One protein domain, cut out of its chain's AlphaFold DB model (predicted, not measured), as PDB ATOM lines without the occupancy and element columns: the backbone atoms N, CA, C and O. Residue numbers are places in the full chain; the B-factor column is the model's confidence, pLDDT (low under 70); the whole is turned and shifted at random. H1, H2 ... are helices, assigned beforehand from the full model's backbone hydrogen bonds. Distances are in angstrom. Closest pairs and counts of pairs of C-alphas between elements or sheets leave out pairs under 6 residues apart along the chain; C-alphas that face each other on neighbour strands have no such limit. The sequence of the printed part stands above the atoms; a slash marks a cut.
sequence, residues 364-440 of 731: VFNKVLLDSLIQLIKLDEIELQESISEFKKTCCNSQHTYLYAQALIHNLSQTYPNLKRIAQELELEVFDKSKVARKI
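Overview. This is residues 364 to 440 of the 731 residues of the protein "Autophagy-related protein 27" of Polysphondylium pallidum (strain ATCC 26659 / Pp 5 / PN500) (UniProt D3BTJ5). Two helical hairpins, H1 with H2 and H3 with H4, pack together where H4 crosses H2, and short H5 folds back on the end of H4. The 77 printed residues hold five named helices, H1 to H5 in order, and no named strand: all helix. The whole is compact, radius of gyration of the C-alphas 11.5 A, spanning 31 by 24 by 23 A.

Arrangement. H2, residues 381 to 396, has a kink of 48 degrees near residue 388. H1, residues 364 to 376, touches H2, closest C-alphas Leu 376 and Leu 384, 6.3 A. H4, residues 418 to 431, touches H2 at a steep tilt of 54 degrees, closest C-alphas Lys 392 and Leu 426, 6.0 A. H3, residues 399 to 413, touches H2 only at the corner. H5, residues 435 to 440, makes a hairpin with H4. Every O i to N i+4 pair is within hydrogen-bond range in H1 and H3, 9 of 12 in H2, 9 of 10 in H4, 1 of 2 in H5.

Along the chain. H2, 20.7 A long, begins at C-alpha 381 (103.082, 146.524, 217.929); H5 ends at C-alpha 440 (112.798, 157.716, 197.323).

Size, cuts and confidence. The printed part has no cut; pLDDT is under 70 at residues 431 to 439.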
ATOM      1  N   VAL A 364      90.195 155.933 195.017       76.81
ATOM      2  CA  VAL A 364      90.028 154.643 195.699       76.81
ATOM      3  C   VAL A 364      91.277 154.309 196.511       76.81
ATOM      4  O   VAL A 364      91.175 154.071 197.711       76.81
ATOM      5  N   PHE A 365      92.463 154.371 195.891       82.88
ATOM      6  CA  PHE A 365      93.731 154.108 196.569       82.88
ATOM      7  C   PHE A 365      93.955 155.044 197.760       82.88
ATOM      8  O   PHE A 365      94.311 154.574 198.835       82.88
ATOM      9  N   ASN A 366      93.714 156.350 197.603       86.12
ATOM     10  CA  ASN A 366      93.887 157.319 198.680       86.12
ATOM     11  C   ASN A 366      92.958 157.035 199.866       86.12
ATOM     12  O   ASN A 366      93.397 157.122 201.011       86.12
ATOM     13  N   LYS A 367      91.691 156.677 199.624       80.62
ATOM     14  CA  LYS A 367      90.766 156.407 200.728       80.62
ATOM     15  C   LYS A 367      91.057 155.069 201.416       80.62
ATOM     16  O   LYS A 367      91.169 155.052 202.635       80.62
ATOM     17  N   VAL A 368      91.350 154.008 200.656       82.19
ATOM     18  CA  VAL A 368      91.844 152.726 201.203       82.19
ATOM     19  C   VAL A 368      93.121 152.921 202.033       82.19
ATOM     20  O   VAL A 368      93.233 152.374 203.128       82.19
ATOM     21  N   LEU A 369      94.071 153.729 201.550       86.69
ATOM     22  CA  LEU A 369      95.304 154.088 202.259       86.69
ATOM     23  C   LEU A 369      95.012 154.817 203.580       86.69
ATOM     24  O   LEU A 369      95.608 154.476 204.600       86.69
ATOM     25  N   LEU A 370      94.099 155.792 203.576       87.06
ATOM     26  CA  LEU A 370      93.711 156.548 204.771       87.06
ATOM     27  C   LEU A 370      92.981 155.679 205.799       87.06
ATOM     28  O   LEU A 370      93.370 155.689 206.966       87.06
ATOM     29  N   ASP A 371      91.984 154.899 205.382       83.81
ATOM     30  CA  ASP A 371      91.220 154.019 206.274       83.81
ATOM     31  C   ASP A 371      92.137 152.944 206.890       83.81
ATOM     32  O   ASP A 371      92.121 152.729 208.106       83.81
ATOM     33  N   SER A 372      93.043 152.371 206.086       85.69
ATOM     34  CA  SER A 372      94.083 151.454 206.571       85.69
ATOM     35  C   SER A 372      95.023 152.130 207.573       85.69
ATOM     36  O   SER A 372      95.300 151.565 208.626       85.69
ATOM     37  N   LEU A 373      95.502 153.351 207.302       87.38
ATOM     38  CA  LEU A 373      96.352 154.093 208.243       87.38
ATOM     39  C   LEU A 373      95.617 154.392 209.560       87.38
ATOM     40  O   LEU A 373      96.195 154.210 210.630       87.38
ATOM     41  N   ILE A 374      94.342 154.788 209.506       86.19
ATOM     42  CA  ILE A 374      93.504 155.036 210.693       86.19
ATOM     43  C   ILE A 374      93.324 153.761 211.528       86.19
ATOM     44  O   ILE A 374      93.256 153.847 212.757       86.19
ATOM     45  N   GLN A 375      93.252 152.588 210.892       85.31
ATOM     46  CA  GLN A 375      93.249 151.302 211.585       85.31
ATOM     47  C   GLN A 375      94.623 150.998 212.201       85.31
ATOM     48  O   GLN A 375      94.702 150.788 213.408       85.31
ATOM     49  N   LEU A 376      95.704 151.039 211.414       85.44
ATOM     50  CA  LEU A 376      97.059 150.672 211.855       85.44
ATOM     51  C   LEU A 376      97.591 151.547 213.002       85.44
ATOM     52  O   LEU A 376      98.322 151.044 213.848       85.44
ATOM     53  N   ILE A 377      97.210 152.830 213.079       84.75
ATOM     54  CA  ILE A 377      97.588 153.729 214.193       84.75
ATOM     55  C   ILE A 377      96.983 153.279 215.540       84.75
ATOM     56  O   ILE A 377      97.518 153.630 216.591       84.75
ATOM     57  N   LYS A 378      95.867 152.535 215.525       84.00
ATOM     58  CA  LYS A 378      95.157 152.073 216.734       84.00
ATOM     59  C   LYS A 378      95.638 150.714 217.248       84.00
ATOM     60  O   LYS A 378      95.278 150.359 218.366       84.00
ATOM     61  N   LEU A 379      96.382 149.963 216.436       81.75
ATOM     62  CA  LEU A 379      96.891 148.637 216.785       81.75
ATOM     63  C   LEU A 379      98.105 148.742 217.715       81.75
ATOM     64  O   LEU A 379      98.859 149.718 217.660       81.75
ATOM     65  N   ASP A 380      98.321 147.717 218.540       76.00
ATOM     66  CA  ASP A 380      99.592 147.555 219.250       76.00
ATOM     67  C   ASP A 380     100.703 147.025 218.315       76.00
ATOM     68  O   ASP A 380     100.457 146.694 217.155       76.00
ATOM     69  N   GLU A 381     101.956 146.955 218.781       72.69
ATOM     70  CA  GLU A 381     103.082 146.524 217.929       72.69
ATOM     71  C   GLU A 381     102.977 145.053 217.460       72.69
ATOM     72  O   GLU A 381     103.621 144.673 216.479       72.69
ATOM     73  N   ILE A 382     102.154 144.232 218.118       70.75
ATOM     74  CA  ILE A 382     101.961 142.811 217.805       70.75
ATOM     75  C   ILE A 382     100.881 142.675 216.724       70.75
ATOM     76  O   ILE A 382     101.137 142.105 215.663       70.75
ATOM     77  N   GLU A 383      99.710 143.273 216.946       76.50
ATOM     78  CA  GLU A 383      98.609 143.346 215.976       76.50
ATOM     79  C   GLU A 383      99.025 144.093 214.696       76.50
ATOM     80  O   GLU A 383      98.602 143.736 213.589       76.50
ATOM     81  N   LEU A 384      99.911 145.092 214.825       80.50
ATOM     82  CA  LEU A 384     100.540 145.785 213.702       80.50
ATOM     83  C   LEU A 384     101.352 144.822 212.829       80.50
ATOM     84  O   LEU A 384     101.216 144.880 211.611       80.50
ATOM     85  N   GLN A 385     102.164 143.927 213.402       75.12
ATOM     86  CA  GLN A 385     102.968 142.979 212.612       75.12
ATOM     87  C   GLN A 385     102.103 141.994 211.815       75.12
ATOM     88  O   GLN A 385     102.448 141.676 210.676       75.12
ATOM     89  N   GLU A 386     100.969 141.560 212.368       74.25
ATOM     90  CA  GLU A 386     100.027 140.686 211.658       74.25
ATOM     91  C   GLU A 386      99.270 141.452 210.551       74.25
ATOM     92  O   GLU A 386      99.169 140.975 209.419       74.25
ATOM     93  N   SER A 387      98.819 142.681 210.831       77.94
ATOM     94  CA  SER A 387      97.964 143.465 209.920       77.94
ATOM     95  C   SER A 387      98.727 144.221 208.820       77.94
ATOM     96  O   SER A 387      98.194 144.465 207.736       77.94
ATOM     97  N   ILE A 388      99.991 144.595 209.047       84.12
ATOM     98  CA  ILE A 388     100.761 145.436 208.110       84.12
ATOM     99  C   ILE A 388     101.127 144.718 206.799       84.12
ATOM    100  O   ILE A 388     101.499 145.374 205.830       84.12
ATOM    101  N   SER A 389     101.015 143.386 206.732       81.81
ATOM    102  CA  SER A 389     101.337 142.596 205.530       81.81
ATOM    103  C   SER A 389     100.441 142.941 204.334       81.81
ATOM    104  O   SER A 389     100.922 143.056 203.204       81.81
ATOM    105  N   GLU A 390      99.144 143.155 204.561       78.62
ATOM    106  CA  GLU A 390      98.207 143.561 203.507       78.62
ATOM    107  C   GLU A 390      98.465 145.009 203.071       78.62
ATOM    108  O   GLU A 390      98.663 145.280 201.887       78.62
ATOM    109  N   PHE A 391      98.631 145.912 204.038       84.94
ATOM    110  CA  PHE A 391      98.995 147.308 203.798       84.94
ATOM    111  C   PHE A 391     100.281 147.465 202.968       84.94
ATOM    112  O   PHE A 391     100.331 148.255 202.019       84.94
ATOM    113  N   LYS A 392     101.309 146.667 203.285       85.50
ATOM    114  CA  LYS A 392     102.562 146.557 202.527       85.50
ATOM    115  C   LYS A 392     102.313 146.144 201.077       85.50
ATOM    116  O   LYS A 392     102.862 146.775 200.177       85.50
ATOM    117  N   LYS A 393     101.470 145.138 200.820       81.25
ATOM    118  CA  LYS A 393     101.129 144.711 199.448       81.25
ATOM    119  C   LYS A 393     100.444 145.833 198.665       81.25
ATOM    120  O   LYS A 393     100.886 146.141 197.560       81.25
ATOM    121  N   THR A 394      99.434 146.480 199.245       79.94
ATOM    122  CA  THR A 394      98.647 147.528 198.570       79.94
ATOM    123  C   THR A 394      99.480 148.780 198.281       79.94
ATOM    124  O   THR A 394      99.426 149.314 197.170       79.94
ATOM    125  N   CYS A 395     100.317 149.228 199.224       84.00
ATOM    126  CA  CYS A 395     101.196 150.385 199.014       84.00
ATOM    127  C   CYS A 395     102.326 150.091 198.014       84.00
ATOM    128  O   CYS A 395     102.638 150.931 197.167       84.00
ATOM    129  N   CYS A 396     102.929 148.901 198.084       80.38
ATOM    130  CA  CYS A 396     104.121 148.540 197.313       80.38
ATOM    131  C   CYS A 396     103.821 147.851 195.968       80.38
ATOM    132  O   CYS A 396     104.752 147.388 195.307       80.38
ATOM    133  N   ASN A 397     102.551 147.798 195.544       79.38
ATOM    134  CA  ASN A 397     102.123 147.241 194.255       79.38
ATOM    135  C   ASN A 397     102.760 147.971 193.053       79.38
ATOM    136  O   ASN A 397     103.123 147.352 192.054       79.38
ATOM    137  N   SER A 398     102.950 149.293 193.148       78.44
ATOM    138  CA  SER A 398     103.608 150.095 192.115       78.44
ATOM    139  C   SER A 398     104.594 151.118 192.698       78.44
ATOM    140  O   SER A 398     104.572 151.461 193.881       78.44
ATOM    141  N   GLN A 399     105.475 151.652 191.845       81.31
ATOM    142  CA  GLN A 399     106.420 152.700 192.254       81.31
ATOM    143  C   GLN A 399     105.717 154.025 192.596       81.31
ATOM    144  O   GLN A 399     106.198 154.764 193.454       81.31
ATOM    145  N   HIS A 400     104.585 154.330 191.948       83.19
ATOM    146  CA  HIS A 400     103.843 155.572 192.182       83.19
ATOM    147  C   HIS A 400     102.913 155.477 193.400       83.19
ATOM    148  O   HIS A 400     102.795 156.463 194.125       83.19
ATOM    149  N   THR A 401     102.325 154.307 193.689       85.38
ATOM    150  CA  THR A 401     101.576 154.092 194.941       85.38
ATOM    151  C   THR A 401     102.501 154.191 196.147       85.38
ATOM    152  O   THR A 401     102.170 154.877 197.109       85.38
ATOM    153  N   TYR A 402     103.697 153.598 196.058       87.06
ATOM    154  CA  TYR A 402     104.715 153.686 197.103       87.06
ATOM    155  C   TYR A 402     105.178 155.130 197.336       87.06
ATOM    156  O   TYR A 402     105.220 155.583 198.478       87.06
ATOM    157  N   LEU A 403     105.485 155.872 196.263       87.56
ATOM    158  CA  LEU A 403     105.882 157.280 196.357       87.56
ATOM    159  C   LEU A 403     104.789 158.135 197.016       87.56
ATOM    160  O   LEU A 403     105.098 158.938 197.893       87.56
ATOM    161  N   TYR A 404     103.523 157.946 196.629       88.75
ATOM    162  CA  TYR A 404     102.404 158.673 197.230       88.75
ATOM    163  C   TYR A 404     102.207 158.319 198.708       88.75
ATOM    164  O   TYR A 404     102.114 159.220 199.541       88.75
ATOM    165  N   ALA A 405     102.204 157.024 199.045       89.94
ATOM    166  CA  ALA A 405     102.053 156.560 200.420       89.94
ATOM    167  C   ALA A 405     103.174 157.102 201.319       89.94
ATOM    168  O   ALA A 405     102.886 157.698 202.355       89.94
ATOM    169  N   GLN A 406     104.438 156.998 200.896       87.62
ATOM    170  CA  GLN A 406     105.562 157.556 201.653       87.62
ATOM    171  C   GLN A 406     105.494 159.082 201.773       87.62
ATOM    172  O   GLN A 406     105.803 159.613 202.835       87.62
ATOM    173  N   ALA A 407     105.051 159.809 200.742       88.06
ATOM    174  CA  ALA A 407     104.877 161.261 200.825       88.06
ATOM    175  C   ALA A 407     103.788 161.678 201.819       88.06
ATOM    176  O   ALA A 407     104.000 162.590 202.621       88.06
ATOM    177  N   LEU A 408     102.644 160.991 201.799       89.25
ATOM    178  CA  LEU A 408     101.556 161.227 202.742       89.25
ATOM    179  C   LEU A 408     102.008 160.926 204.178       89.25
ATOM    180  O   LEU A 408     101.877 161.776 205.058       89.25
ATOM    181  N   ILE A 409     102.602 159.751 204.401       89.00
ATOM    182  CA  ILE A 409     103.071 159.305 205.718       89.00
ATOM    183  C   ILE A 409     104.201 160.210 206.233       89.00
ATOM    184  O   ILE A 409     104.176 160.578 207.405       89.00
ATOM    185  N   HIS A 410     105.140 160.646 205.384       85.38
ATOM    186  CA  HIS A 410     106.211 161.569 205.779       85.38
ATOM    187  C   HIS A 410     105.645 162.908 206.277       85.38
ATOM    188  O   HIS A 410     105.964 163.330 207.390       85.38
ATOM    189  N   ASN A 411     104.744 163.531 205.511       85.88
ATOM    190  CA  ASN A 411     104.105 164.791 205.901       85.88
ATOM    191  C   ASN A 411     103.303 164.651 207.206       85.88
ATOM    192  O   ASN A 411     103.396 165.505 208.085       85.88
ATOM    193  N   LEU A 412     102.561 163.553 207.370       86.19
ATOM    194  CA  LEU A 412     101.798 163.280 208.589       86.19
ATOM    195  C   LEU A 412     102.688 162.914 209.794       86.19
ATOM    196  O   LEU A 412     102.303 163.176 210.935       86.19
ATOM    197  N   SER A 413     103.877 162.344 209.572       84.06
ATOM    198  CA  SER A 413     104.787 161.923 210.648       84.06
ATOM    199  C   SER A 413     105.399 163.082 211.440       84.06
ATOM    200  O   SER A 413     105.825 162.877 212.575       84.06
ATOM    201  N   GLN A 414     105.370 164.302 210.889       78.75
ATOM    202  CA  GLN A 414     105.700 165.531 211.623       78.75
ATOM    203  C   GLN A 414     104.718 165.801 212.777       78.75
ATOM    204  O   GLN A 414     105.106 166.391 213.783       78.75
ATOM    205  N   THR A 415     103.468 165.343 212.651       80.50
ATOM    206  CA  THR A 415     102.416 165.484 213.673       80.50
ATOM    207  C   THR A 415     102.245 164.206 214.499       80.50
ATOM    208  O   THR A 415     101.983 164.279 215.698       80.50
ATOM    209  N   TYR A 416     102.408 163.031 213.882       79.69
ATOM    210  CA  TYR A 416     102.174 161.726 214.511       79.69
ATOM    211  C   TYR A 416     103.417 160.823 214.408       79.69
ATOM    212  O   TYR A 416     103.590 160.142 213.395       79.69
ATOM    213  N   PRO A 417     104.276 160.740 215.444       76.38
ATOM    214  CA  PRO A 417     105.552 160.023 215.356       76.38
ATOM    215  C   PRO A 417     105.398 158.519 215.075       76.38
ATOM    216  O   PRO A 417     106.254 157.933 214.416       76.38
ATOM    217  N   ASN A 418     104.284 157.899 215.485       78.38
ATOM    218  CA  ASN A 418     103.988 156.482 215.236       78.38
ATOM    219  C   ASN A 418     103.971 156.141 213.732       78.38
ATOM    220  O   ASN A 418     104.364 155.045 213.334       78.38
ATOM    221  N   LEU A 419     103.600 157.098 212.873       84.31
ATOM    222  CA  LEU A 419     103.616 156.928 211.418       84.31
ATOM    223  C   LEU A 419     105.025 156.713 210.855       84.31
ATOM    224  O   LEU A 419     105.176 156.049 209.830       84.31
ATOM    225  N   LYS A 420     106.070 157.191 211.541       83.06
ATOM    226  CA  LYS A 420     107.463 156.959 211.138       83.06
ATOM    227  C   LYS A 420     107.850 155.476 211.222       83.06
ATOM    228  O   LYS A 420     108.630 155.014 210.394       83.06
ATOM    229  N   ARG A 421     107.259 154.707 212.151       83.62
ATOM    230  CA  ARG A 421     107.432 153.243 212.225       83.62
ATOM    231  C   ARG A 421     106.807 152.552 211.010       83.62
ATOM    232  O   ARG A 421     107.439 151.685 210.416       83.62
ATOM    233  N   ILE A 422     105.608 152.979 210.600       86.56
ATOM    234  CA  ILE A 422     104.913 152.449 209.413       86.56
ATOM    235  C   ILE A 422     105.687 152.793 208.126       86.56
ATOM    236  O   ILE A 422     105.853 151.926 207.269       86.56
ATOM    237  N   ALA A 423     106.230 154.012 208.013       86.25
ATOM    238  CA  ALA A 423     107.109 154.403 206.904       86.25
ATOM    239  C   ALA A 423     108.335 153.480 206.780       86.25
ATOM    240  O   ALA A 423     108.626 152.992 205.689       86.25
ATOM    241  N   GLN A 424     109.010 153.192 207.899       83.25
ATOM    242  CA  GLN A 424     110.166 152.286 207.950       83.25
ATOM    243  C   GLN A 424     109.796 150.840 207.589       83.25
ATOM    244  O   GLN A 424     110.529 150.175 206.863       83.25
ATOM    245  N   GLU A 425     108.646 150.343 208.044       82.88
ATOM    246  CA  GLU A 425     108.163 149.006 207.680       82.88
ATOM    247  C   GLU A 425     107.836 148.884 206.181       82.88
ATOM    248  O   GLU A 425     108.123 147.850 205.570       82.88
ATOM    249  N   LEU A 426     107.292 149.939 205.563       85.19
ATOM    250  CA  LEU A 426     107.137 150.026 204.107       85.19
ATOM    251  C   LEU A 426     108.495 150.092 203.383       85.19
ATOM    252  O   LEU A 426     108.651 149.472 202.334       85.19
ATOM    253  N   GLU A 427     109.480 150.817 203.921       80.56
ATOM    254  CA  GLU A 427     110.836 150.873 203.349       80.56
ATOM    255  C   GLU A 427     111.506 149.497 203.336       80.56
ATOM    256  O   GLU A 427     112.068 149.118 202.307       80.56
ATOM    257  N   LEU A 428     111.413 148.736 204.433       78.81
ATOM    258  CA  LEU A 428     111.969 147.382 204.542       78.81
ATOM    259  C   LEU A 428     111.381 146.436 203.483       78.81
ATOM    260  O   LEU A 428     112.130 145.750 202.793       78.81
ATOM    261  N   GLU A 429     110.062 146.462 203.278       78.25
ATOM    262  CA  GLU A 429     109.380 145.623 202.279       78.25
ATOM    263  C   GLU A 429     109.884 145.865 200.843       78.25
ATOM    264  O   GLU A 429     109.964 144.939 200.029       78.25
ATOM    265  N   VAL A 430     110.214 147.116 200.503       75.44
ATOM    266  CA  VAL A 430     110.699 147.471 199.158       75.44
ATOM    267  C   VAL A 430     112.227 147.456 199.069       75.44
ATOM    268  O   VAL A 430     112.764 147.400 197.960       75.44
ATOM    269  N   PHE A 431     112.942 147.425 200.198       69.00
ATOM    270  CA  PHE A 431     114.400 147.324 200.236       69.00
ATOM    271  C   PHE A 431     114.897 146.103 199.456       69.00
ATOM    272  O   PHE A 431     115.846 146.237 198.677       69.00
ATOM    273  N   ASP A 432     114.211 144.965 199.586       64.00
ATOM    274  CA  ASP A 432     114.526 143.720 198.875       64.00
ATOM    275  C   ASP A 432     113.987 143.693 197.435       64.00
ATOM    276  O   ASP A 432     114.594 143.091 196.549       64.00
ATOM    277  N   LYS A 433     112.871 144.386 197.167       69.38
ATOM    278  CA  LYS A 433     112.175 144.353 195.867       69.38
ATOM    279  C   LYS A 433     112.698 145.365 194.844       69.38
ATOM    280  O   LYS A 433     112.645 145.094 193.646       69.38
ATOM    281  N   SER A 434     113.166 146.547 195.261       66.38
ATOM    282  CA  SER A 434     113.581 147.604 194.325       66.38
ATOM    283  C   SER A 434     114.643 148.562 194.866       66.38
ATOM    284  O   SER A 434     114.435 149.323 195.810       66.38
ATOM    285  N   LYS A 435     115.759 148.659 194.129       65.56
ATOM    286  CA  LYS A 435     116.823 149.652 194.366       65.56
ATOM    287  C   LYS A 435     116.356 151.108 194.195       65.56
ATOM    288  O   LYS A 435     117.030 152.013 194.681       65.56
ATOM    289  N   VAL A 436     115.236 151.353 193.507       64.62
ATOM    290  CA  VAL A 436     114.698 152.710 193.281       64.62
ATOM    291  C   VAL A 436     114.062 153.267 194.556       64.62
ATOM    292  O   VAL A 436     114.276 154.433 194.881       64.62
ATOM    293  N   ALA A 437     113.359 152.437 195.331       64.06
ATOM    294  CA  ALA A 437     112.678 152.870 196.555       64.06
ATOM    295  C   ALA A 437     113.644 153.369 197.642       64.06
ATOM    296  O   ALA A 437     113.327 154.326 198.349       64.06
ATOM    297  N   ARG A 438     114.863 152.809 197.697       66.12
ATOM    298  CA  ARG A 438     115.949 153.289 198.572       66.12
ATOM    299  C   ARG A 438     116.293 154.765 198.308       66.12
ATOM    300  O   ARG A 438     116.578 155.503 199.243       66.12
ATOM    301  N   LYS A 439     116.221 155.216 197.048       69.56
ATOM    302  CA  LYS A 439     116.434 156.628 196.678       69.56
ATOM    303  C   LYS A 439     115.234 157.514 197.004       69.56
ATOM    304  O   LYS A 439     115.431 158.689 197.281       69.56
ATOM    305  N   ILE A 440     114.015 156.967 196.984       72.94
ATOM    306  CA  ILE A 440     112.798 157.716 197.323       72.94
ATOM    307  C   ILE A 440     112.861 158.173 198.785       72.94
ATOM    308  O   ILE A 440     112.782 159.370 199.020       72.94
TER     309      ILE A 440